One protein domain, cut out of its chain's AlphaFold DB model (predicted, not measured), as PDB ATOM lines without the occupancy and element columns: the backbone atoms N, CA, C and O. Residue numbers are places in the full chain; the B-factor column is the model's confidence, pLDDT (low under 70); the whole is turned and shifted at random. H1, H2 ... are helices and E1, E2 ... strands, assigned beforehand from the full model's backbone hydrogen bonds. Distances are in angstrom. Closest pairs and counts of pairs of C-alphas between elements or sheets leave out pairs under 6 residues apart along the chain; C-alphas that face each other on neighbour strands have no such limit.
ATOM      1  N   ASN A  49      12.759  28.089 116.369       64.62
ATOM      2  CA  ASN A  49      12.819  29.545 116.272       64.62
ATOM      3  C   ASN A  49      13.545  30.167 117.476       64.62
ATOM      4  O   ASN A  49      13.125  30.015 118.623       64.62
ATOM      5  N   VAL A  50      14.596  30.944 117.212       72.25
ATOM      6  CA  VAL A  50      15.322  31.737 118.218       72.25
ATOM      7  C   VAL A  50      15.023  33.212 117.988       72.25
ATOM      8  O   VAL A  50      15.374  33.763 116.951       72.25
ATOM      9  N   ILE A  51      14.401  33.885 118.957       71.31
ATOM     10  CA  ILE A  51      14.091  35.319 118.850       71.31
ATOM     11  C   ILE A  51      15.165  36.143 119.567       71.31
ATOM     12  O   ILE A  51      15.341  36.042 120.782       71.31
ATOM     13  N   VAL A  52      15.843  37.014 118.821       80.62
ATOM     14  CA  VAL A  52      16.825  37.977 119.332       80.62
ATOM     15  C   VAL A  52      16.200  39.374 119.322       80.62
ATOM     16  O   VAL A  52      16.084  40.000 118.271       80.62
ATOM     17  N   ASN A  53      15.771  39.863 120.489       79.44
ATOM     18  CA  ASN A  53      15.087  41.153 120.645       79.44
ATOM     19  C   ASN A  53      16.042  42.337 120.920       79.44
ATOM     20  O   ASN A  53      17.209  42.142 121.226       79.44
ATOM     21  N   GLN A  54      15.566  43.582 120.875       81.69
ATOM     22  CA  GLN A  54      16.332  44.774 121.279       81.69
ATOM     23  C   GLN A  54      17.676  44.953 120.546       81.69
ATOM     24  O   GLN A  54      18.667  45.429 121.123       81.69
ATOM     25  N   LEU A  55      17.716  44.569 119.272       81.56
ATOM     26  CA  LEU A  55      18.856  44.826 118.405       81.56
ATOM     27  C   LEU A  55      18.841  46.289 117.960       81.56
ATOM     28  O   LEU A  55      17.823  46.809 117.506       81.56
ATOM     29  N   LEU A  56      19.974  46.968 118.112       81.38
ATOM     30  CA  LEU A  56      20.140  48.325 117.609       81.38
ATOM     31  C   LEU A  56      20.534  48.264 116.139       81.38
ATOM     32  O   LEU A  56      21.565  47.687 115.812       81.38
ATOM     33  N   PHE A  57      19.759  48.907 115.271       77.06
ATOM     34  CA  PHE A  57      20.076  49.027 113.851       77.06
ATOM     35  C   PHE A  57      20.492  50.470 113.554       77.06
ATOM     36  O   PHE A  57      19.632  51.324 113.337       77.06
ATOM     37  N   PRO A  58      21.801  50.785 113.558       64.19
ATOM     38  CA  PRO A  58      22.259  52.155 113.370       64.19
ATOM     39  C   PRO A  58      21.886  52.721 111.998       64.19
ATOM     40  O   PRO A  58      21.836  53.932 111.888       64.19
ATOM     41  N   ASN A  59      21.580  51.881 111.001       59.72
ATOM     42  CA  ASN A  59      21.209  52.267 109.632       59.72
ATOM     43  C   ASN A  59      19.777  52.821 109.471       59.72
ATOM     44  O   ASN A  59      19.446  53.276 108.381       59.72
ATOM     45  N   MET A  60      18.947  52.829 110.521       54.28
ATOM     46  CA  MET A  60      17.529  53.230 110.435       54.28
ATOM     47  C   MET A  60      17.179  54.514 111.210       54.28
ATOM     48  O   MET A  60      16.094  55.054 111.031       54.28
ATOM     49  N   ILE A  61      18.075  55.034 112.058       56.12
ATOM     50  CA  ILE A  61      17.744  56.108 113.025       56.12
ATOM     51  C   ILE A  61      17.496  57.485 112.353       56.12
ATOM     52  O   ILE A  61      16.973  58.397 112.985       56.12
ATOM     53  N   SER A  82      25.058  59.438 115.286       70.94
ATOM     54  CA  SER A  82      26.358  59.888 115.788       70.94
ATOM     55  C   SER A  82      26.619  59.427 117.232       70.94
ATOM     56  O   SER A  82      27.687  59.693 117.792       70.94
ATOM     57  N   CYS A  83      25.680  58.700 117.857       82.81
ATOM     58  CA  CYS A  83      25.826  58.234 119.230       82.81
ATOM     59  C   CYS A  83      26.918  57.160 119.343       82.81
ATOM     60  O   CYS A  83      26.736  55.984 119.009       82.81
ATOM     61  N   ARG A  84      28.058  57.557 119.917       81.38
ATOM     62  CA  ARG A  84      29.226  56.690 120.132       81.38
ATOM     63  C   ARG A  84      28.895  55.439 120.958       81.38
ATOM     64  O   ARG A  84      29.458  54.375 120.704       81.38
ATOM     65  N   MET A  85      27.972  55.549 121.920       80.44
ATOM     66  CA  MET A  85      27.520  54.417 122.742       80.44
ATOM     67  C   MET A  85      26.635  53.443 121.957       80.44
ATOM     68  O   MET A  85      26.827  52.234 122.075       80.44
ATOM     69  N   CYS A  86      25.723  53.940 121.116       81.19
ATOM     70  CA  CYS A  86      24.888  53.089 120.265       81.19
ATOM     71  C   CYS A  86      25.735  52.321 119.248       81.19
ATOM     72  O   CYS A  86      25.535  51.123 119.067       81.19
ATOM     73  N   LEU A  87      26.746  52.970 118.661       82.75
ATOM     74  CA  LEU A  87      27.686  52.315 117.749       82.75
ATOM     75  C   LEU A  87      28.508  51.223 118.449       82.75
ATOM     76  O   LEU A  87      28.680  50.134 117.901       82.75
ATOM     77  N   ALA A  88      28.994  51.480 119.667       82.25
ATOM     78  CA  ALA A  88      29.705  50.475 120.457       82.25
ATOM     79  C   ALA A  88      28.799  49.281 120.805       82.25
ATOM     80  O   ALA A  88      29.208  48.130 120.654       82.25
ATOM     81  N   ARG A  89      27.552  49.550 121.211       83.25
ATOM     82  CA  ARG A  89      26.566  48.517 121.544       83.25
ATOM     83  C   ARG A  89      26.166  47.689 120.324       83.25
ATOM     84  O   ARG A  89      26.134  46.470 120.435       83.25
ATOM     85  N   HIS A  90      25.960  48.319 119.167       83.81
ATOM     86  CA  HIS A  90      25.713  47.617 117.908       83.81
ATOM     87  C   HIS A  90      26.869  46.674 117.557       83.81
ATOM     88  O   HIS A  90      26.632  45.492 117.357       83.81
ATOM     89  N   ARG A  91      28.128  47.144 117.589       84.00
ATOM     90  CA  ARG A  91      29.303  46.297 117.285       84.00
ATOM     91  C   ARG A  91      29.373  45.044 118.157       84.00
ATOM     92  O   ARG A  91      29.757  43.982 117.680       84.00
ATOM     93  N   ILE A  92      29.035  45.174 119.439       83.38
ATOM     94  CA  ILE A  92      29.000  44.045 120.373       83.38
ATOM     95  C   ILE A  92      27.829  43.110 120.038       83.38
ATOM     96  O   ILE A  92      28.026  41.900 119.958       83.38
ATOM     97  N   GLN A  93      26.635  43.660 119.794       84.06
ATOM     98  CA  GLN A  93      25.455  42.885 119.403       84.06
ATOM     99  C   GLN A  93      25.684  42.104 118.101       84.06
ATOM    100  O   GLN A  93      25.311  40.938 118.043       84.06
ATOM    101  N   THR A  94      26.348  42.691 117.100       85.38
ATOM    102  CA  THR A  94      26.681  42.020 115.832       85.38
ATOM    103  C   THR A  94      27.542  40.779 116.062       85.38
ATOM    104  O   THR A  94      27.187  39.710 115.579       85.38
ATOM    105  N   LYS A  95      28.611  40.886 116.865       83.38
ATOM    106  CA  LYS A  95      29.496  39.746 117.163       83.38
ATOM    107  C   LYS A  95      28.761  38.597 117.848       83.38
ATOM    108  O   LYS A  95      28.965  37.441 117.504       83.38
ATOM    109  N   TYR A  96      27.902  38.904 118.821       82.12
ATOM    110  CA  TYR A  96      27.119  37.869 119.498       82.12
ATOM    111  C   TYR A  96      26.050  37.264 118.591       82.12
ATOM    112  O   TYR A  96      25.771  36.076 118.687       82.12
ATOM    113  N   LEU A  97      25.457  38.064 117.708       83.00
ATOM    114  CA  LEU A  97      24.472  37.579 116.756       83.00
ATOM    115  C   LEU A  97      25.093  36.616 115.737       83.00
ATOM    116  O   LEU A  97      24.482  35.598 115.442       83.00
ATOM    117  N   GLU A  98      26.300  36.901 115.248       84.38
ATOM    118  CA  GLU A  98      27.059  35.984 114.386       84.38
ATOM    119  C   GLU A  98      27.297  34.640 115.085       84.38
ATOM    120  O   GLU A  98      26.975  33.598 114.525       84.38
ATOM    121  N   GLN A  99      27.733  34.668 116.349       80.44
ATOM    122  CA  GLN A  99      27.915  33.454 117.156       80.44
ATOM    123  C   GLN A  99      26.610  32.680 117.375       80.44
ATOM    124  O   GLN A  99      26.623  31.456 117.414       80.44
ATOM    125  N   ILE A 100      25.481  33.375 117.545       77.44
ATOM    126  CA  ILE A 100      24.165  32.740 117.703       77.44
ATOM    127  C   ILE A 100      23.733  32.072 116.401       77.44
ATOM    128  O   ILE A 100      23.243  30.952 116.442       77.44
ATOM    129  N   VAL A 101      23.907  32.740 115.262       80.50
ATOM    130  CA  VAL A 101      23.548  32.172 113.956       80.50
ATOM    131  C   VAL A 101      24.400  30.942 113.642       80.50
ATOM    132  O   VAL A 101      23.864  29.964 113.143       80.50
ATOM    133  N   GLU A 102      25.687  30.960 113.989       81.06
ATOM    134  CA  GLU A 102      26.578  29.801 113.842       81.06
ATOM    135  C   GLU A 102      26.210  28.657 114.803       81.06
ATOM    136  O   GLU A 102      26.171  27.496 114.411       81.06
ATOM    137  N   LEU A 103      25.899  28.967 116.068       77.69
ATOM    138  CA  LEU A 103      25.554  27.956 117.076       77.69
ATOM    139  C   LEU A 103      24.192  27.289 116.820       77.69
ATOM    140  O   LEU A 103      23.968  26.163 117.259       77.69
ATOM    141  N   TYR A 104      23.282  28.001 116.155       74.25
ATOM    142  CA  TYR A 104      21.909  27.579 115.886       74.25
ATOM    143  C   TYR A 104      21.608  27.591 114.377       74.25
ATOM    144  O   TYR A 104      20.563  28.085 113.961       74.25
ATOM    145  N   GLU A 105      22.529  27.062 113.563       77.00
ATOM    146  CA  GLU A 105      22.441  27.040 112.091       77.00
ATOM    147  C   GLU A 105      21.161  26.354 111.573       77.00
ATOM    148  O   GLU A 105      20.551  26.815 110.610       77.00
ATOM    149  N   ASP A 106      20.692  25.318 112.274       74.75
ATOM    150  CA  ASP A 106      19.476  24.565 111.937       74.75
ATOM    151  C   ASP A 106      18.173  25.225 112.439       74.75
ATOM    152  O   ASP A 106      17.090  24.640 112.350       74.75
ATOM    153  N   MET A 107      18.247  26.430 113.013       72.00
ATOM    154  CA  MET A 107      17.105  27.129 113.609       72.00
ATOM    155  C   MET A 107      16.895  28.501 112.962       72.00
ATOM    156  O   MET A 107      17.822  29.237 112.628       72.00
ATOM    157  N   HIS A 108      15.636  28.908 112.841       71.12
ATOM    158  CA  HIS A 108      15.263  30.230 112.363       71.12
ATOM    159  C   HIS A 108      15.548  31.296 113.428       71.12
ATOM    160  O   HIS A 108      14.802  31.470 114.395       71.12
ATOM    161  N   VAL A 109      16.631  32.051 113.238       76.81
ATOM    162  CA  VAL A 109      16.974  33.191 114.097       76.81
ATOM    163  C   VAL A 109      16.222  34.449 113.641       76.81
ATOM    164  O   VAL A 109      16.580  35.089 112.650       76.81
ATOM    165  N   ILE A 110      15.187  34.838 114.388       73.69
ATOM    166  CA  ILE A 110      14.368  36.032 114.142       73.69
ATOM    167  C   ILE A 110      14.977  37.226 114.887       73.69
ATOM    168  O   ILE A 110      15.091  37.227 116.112       73.69
ATOM    169  N   GLN A 111      15.358  38.264 114.144       81.56
ATOM    170  CA  GLN A 111      15.971  39.490 114.664       81.56
ATOM    171  C   GLN A 111      14.909  40.586 114.821       81.56
ATOM    172  O   GLN A 111      14.282  40.967 113.835       81.56
ATOM    173  N   LEU A 112      14.733  41.118 116.036       77.19
ATOM    174  CA  LEU A 112      13.780  42.196 116.319       77.19
ATOM    175  C   LEU A 112      14.488  43.486 116.761       77.19
ATOM    176  O   LEU A 112      15.415  43.435 117.583       77.19
ATOM    177  N   PRO A 113      14.042  44.647 116.248       82.94
ATOM    178  CA  PRO A 113      14.620  45.937 116.594       82.94
ATOM    179  C   PRO A 113      14.337  46.330 118.041       82.94
ATOM    180  O   PRO A 113      13.345  45.935 118.653       82.94
ATOM    181  N   HIS A 114      15.229  47.148 118.588       83.00
ATOM    182  CA  HIS A 114      14.937  47.926 119.778       83.00
ATOM    183  C   HIS A 114      13.960  49.046 119.420       83.00
ATOM    184  O   HIS A 114      14.253  49.851 118.541       83.00
ATOM    185  N   LEU A 115      12.815  49.074 120.098       78.19
ATOM    186  CA  LEU A 115      11.852  50.168 120.018       78.19
ATOM    187  C   LEU A 115      12.130  51.177 121.136       78.19
ATOM    188  O   LEU A 115      12.561  50.780 122.222       78.19
ATOM    189  N   GLU A 116      11.899  52.459 120.862       75.00
ATOM    190  CA  GLU A 116      12.076  53.542 121.840       75.00
ATOM    191  C   GLU A 116      11.017  53.482 122.945       75.00
ATOM    192  O   GLU A 116      11.320  53.671 124.124       75.00
ATOM    193  N   GLU A 117       9.782  53.158 122.560       75.94
ATOM    194  CA  GLU A 117       8.649  53.031 123.469       75.94
ATOM    195  C   GLU A 117       8.436  51.588 123.937       75.94
ATOM    196  O   GLU A 117       8.702  50.608 123.232       75.94
ATOM    197  N   GLU A 118       7.899  51.445 125.151       74.25
ATOM    198  CA  GLU A 118       7.501  50.143 125.667       74.25
ATOM    199  C   GLU A 118       6.214  49.668 124.982       74.25
ATOM    200  O   GLU A 118       5.177  50.330 125.028       74.25
ATOM    201  N   VAL A 119       6.257  48.475 124.390       68.69
ATOM    202  CA  VAL A 119       5.097  47.877 123.721       68.69
ATOM    203  C   VAL A 119       4.050  47.467 124.760       68.69
ATOM    204  O   VAL A 119       4.133  46.397 125.368       68.69
ATOM    205  N   ARG A 120       3.052  48.329 124.971       67.56
ATOM    206  CA  ARG A 120       1.901  48.086 125.851       67.56
ATOM    207  C   ARG A 120       0.589  48.411 125.148       67.56
ATOM    208  O   ARG A 120       0.480  49.419 124.454       67.56
ATOM    209  N   GLY A 121      -0.425  47.579 125.373       62.00
ATOM    210  CA  GLY A 121      -1.743  47.714 124.747       62.00
ATOM    211  C   GLY A 121      -1.912  46.846 123.500       62.00
ATOM    212  O   GLY A 121      -0.952  46.457 122.843       62.00
ATOM    213  N   VAL A 122      -3.162  46.505 123.180       63.38
ATOM    214  CA  VAL A 122      -3.479  45.510 122.139       63.38
ATOM    215  C   VAL A 122      -2.977  45.949 120.758       63.38
ATOM    216  O   VAL A 122      -2.403  45.142 120.033       63.38
ATOM    217  N   ALA A 123      -3.131  47.230 120.417       71.94
ATOM    218  CA  ALA A 123      -2.732  47.765 119.116       71.94
ATOM    219  C   ALA A 123      -1.206  47.754 118.903       71.94
ATOM    220  O   ALA A 123      -0.733  47.341 117.846       71.94
ATOM    221  N   SER A 124      -0.425  48.149 119.914       66.81
ATOM    222  CA  SER A 124       1.042  48.166 119.824       66.81
ATOM    223  C   SER A 124       1.623  46.750 119.789       66.81
ATOM    224  O   SER A 124       2.550  46.485 119.027       66.81
ATOM    225  N   VAL A 125       1.033  45.808 120.535       70.06
ATOM    226  CA  VAL A 125       1.405  44.386 120.478       70.06
ATOM    227  C   VAL A 125       1.117  43.801 119.095       70.06
ATOM    228  O   VAL A 125       1.953  43.074 118.561       70.06
ATOM    229  N   GLN A 126      -0.023  44.137 118.485       68.38
ATOM    230  CA  GLN A 126      -0.341  43.709 117.119       68.38
ATOM    231  C   GLN A 126       0.635  44.285 116.090       68.38
ATOM    232  O   GLN A 126       1.065  43.553 115.201       68.38
ATOM    233  N   ALA A 127       1.023  45.557 116.223       71.31
ATOM    234  CA  ALA A 127       2.035  46.168 115.365       71.31
ATOM    235  C   ALA A 127       3.392  45.465 115.520       71.31
ATOM    236  O   ALA A 127       3.975  45.032 114.529       71.31
ATOM    237  N   PHE A 128       3.847  45.239 116.756       68.94
ATOM    238  CA  PHE A 128       5.096  44.526 117.036       68.94
ATOM    239  C   PHE A 128       5.086  43.086 116.503       68.94
ATOM    240  O   PHE A 128       6.083  42.618 115.954       68.94
ATOM    241  N   ALA A 129       3.948  42.391 116.587       71.06
ATOM    242  CA  ALA A 129       3.806  41.033 116.070       71.06
ATOM    243  C   ALA A 129       4.038  40.942 114.550       71.06
ATOM    244  O   ALA A 129       4.486  39.905 114.063       71.06
ATOM    245  N   GLN A 130       3.824  42.022 113.787       70.38
ATOM    246  CA  GLN A 130       4.141  42.034 112.353       70.38
ATOM    247  C   GLN A 130       5.647  41.875 112.082       70.38
ATOM    248  O   GLN A 130       6.020  41.282 111.068       70.38
ATOM    249  N   HIS A 131       6.506  42.321 113.007       68.69
ATOM    250  CA  HIS A 131       7.964  42.169 112.915       68.69
ATOM    251  C   HIS A 131       8.429  40.727 113.184       68.69
ATOM    252  O   HIS A 131       9.549  40.370 112.830       68.69
ATOM    253  N   LEU A 132       7.579  39.885 113.786       64.38
ATOM    254  CA  LEU A 132       7.847  38.450 113.950       64.38
ATOM    255  C   LEU A 132       7.597  37.671 112.656       64.38
ATOM    256  O   LEU A 132       8.260  36.671 112.403       64.38
ATOM    257  N   LEU A 133       6.638  38.124 111.843       65.19
ATOM    258  CA  LEU A 133       6.250  37.464 110.594       65.19
ATOM    259  C   LEU A 133       7.099  37.923 109.406       65.19
ATOM    260  O   LEU A 133       7.355  37.149 108.485       65.19
ATOM    261  N   LYS A 134       7.520  39.192 109.404       65.44
ATOM    262  CA  LYS A 134       8.360  39.779 108.357       65.44
ATOM    263  C   LYS A 134       9.761  40.031 108.914       65.44
ATOM    264  O   LYS A 134       9.898  40.899 109.774       65.44
ATOM    265  N   PRO A 135      10.795  39.328 108.417       63.00
ATOM    266  CA  PRO A 135      12.162  39.530 108.880       63.00
ATOM    267  C   PRO A 135      12.577  40.997 108.752       63.00
ATOM    268  O   PRO A 135      12.464  41.584 107.671       63.00
ATOM    269  N   PHE A 136      13.082  41.578 109.840       62.31
ATOM    270  CA  PHE A 136      13.619  42.933 109.829       62.31
ATOM    271  C   PHE A 136      14.902  42.950 108.984       62.31
ATOM    272  O   PHE A 136      15.909  42.343 109.357       62.31
ATOM    273  N   ARG A 137      14.856  43.574 107.800       57.12
ATOM    274  CA  ARG A 137      16.030  43.685 106.922       57.12
ATOM    275  C   ARG A 137      16.931  44.833 107.394       57.12
ATOM    276  O   ARG A 137      16.432  45.906 107.713       57.12
ATOM    277  N   ARG A 138      18.235  44.541 107.481       52.19
ATOM    278  CA  ARG A 138      19.321  45.452 107.894       52.19
ATOM    279  C   ARG A 138      19.613  46.546 106.873       52.19
ATOM    280  O   ARG A 138      19.370  46.279 105.676       52.19
TER     281      ARG A 138
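This is residues 49 to 61 and 82 to 138 of the 138 residues of the protein "ArsA_ATPase domain-containing protein" of Echinostoma caproni (UniProt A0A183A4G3). Two parallel strands, E1 and E2, lie side by side as a small ribbon, with the long helix H1 running back over one face and the shorter H2 slanting away from the other. H2 meets the ribbon by its residues 128 to 133, near E2, while residues 120 to 126 stick out. The printed part has 70 residues, with two named strands and two named helices in the order E1, H1, E2, H2, a mixed class. It is flat, spanning 36 by 34 by 17 A, and only just compact, close to loose, with a radius of gyration of the C-alphas of 13.2 A.

Find C-alpha 49 at (12.819, 29.545, 116.272), where E1, residues 49 to 55, begins its 16.6 A. Its neighbour E2, residues 108 to 113, covers 16.3 A. H1, residues 84 to 103, runs 29.1 A. H2, residues 122 to 133, runs 17.1 A to C-alpha 133 at (6.250, 37.464, 110.594).

Look first at E1 and E2, parallel at 20 degrees, where N 52 and O 110 are 2.8 A apart, within hydrogen-bond range. The closest C-alphas of E1 and H1 are Leu 55 and Gln 93, 7.0 A apart; those of H1 and E2 are Val 101 and Val 109, at 6.7 A. For E2 and H2 they are Leu 112 and His 131, at 6.7 A. H2 is apart from E1 and H1. Every O i to N i+4 pair is within hydrogen-bond range in H1, and 5 of 8 in H2.

The C-alphas farthest apart, Ser 82 and Asp 106, stand 36.2 A from each other. Residues 62 to 81 are not printed, and C-alphas 61 and 82 are 9.8 A apart across this cut, within the link from E1 to H1. The link from H1 to E2 is tight, and that from E2 to H2 is short. The mean pLDDT of the printed part is 74.1; look for values under 70 at residues 58 to 61, 119 to 122 and 131 to 138, among others.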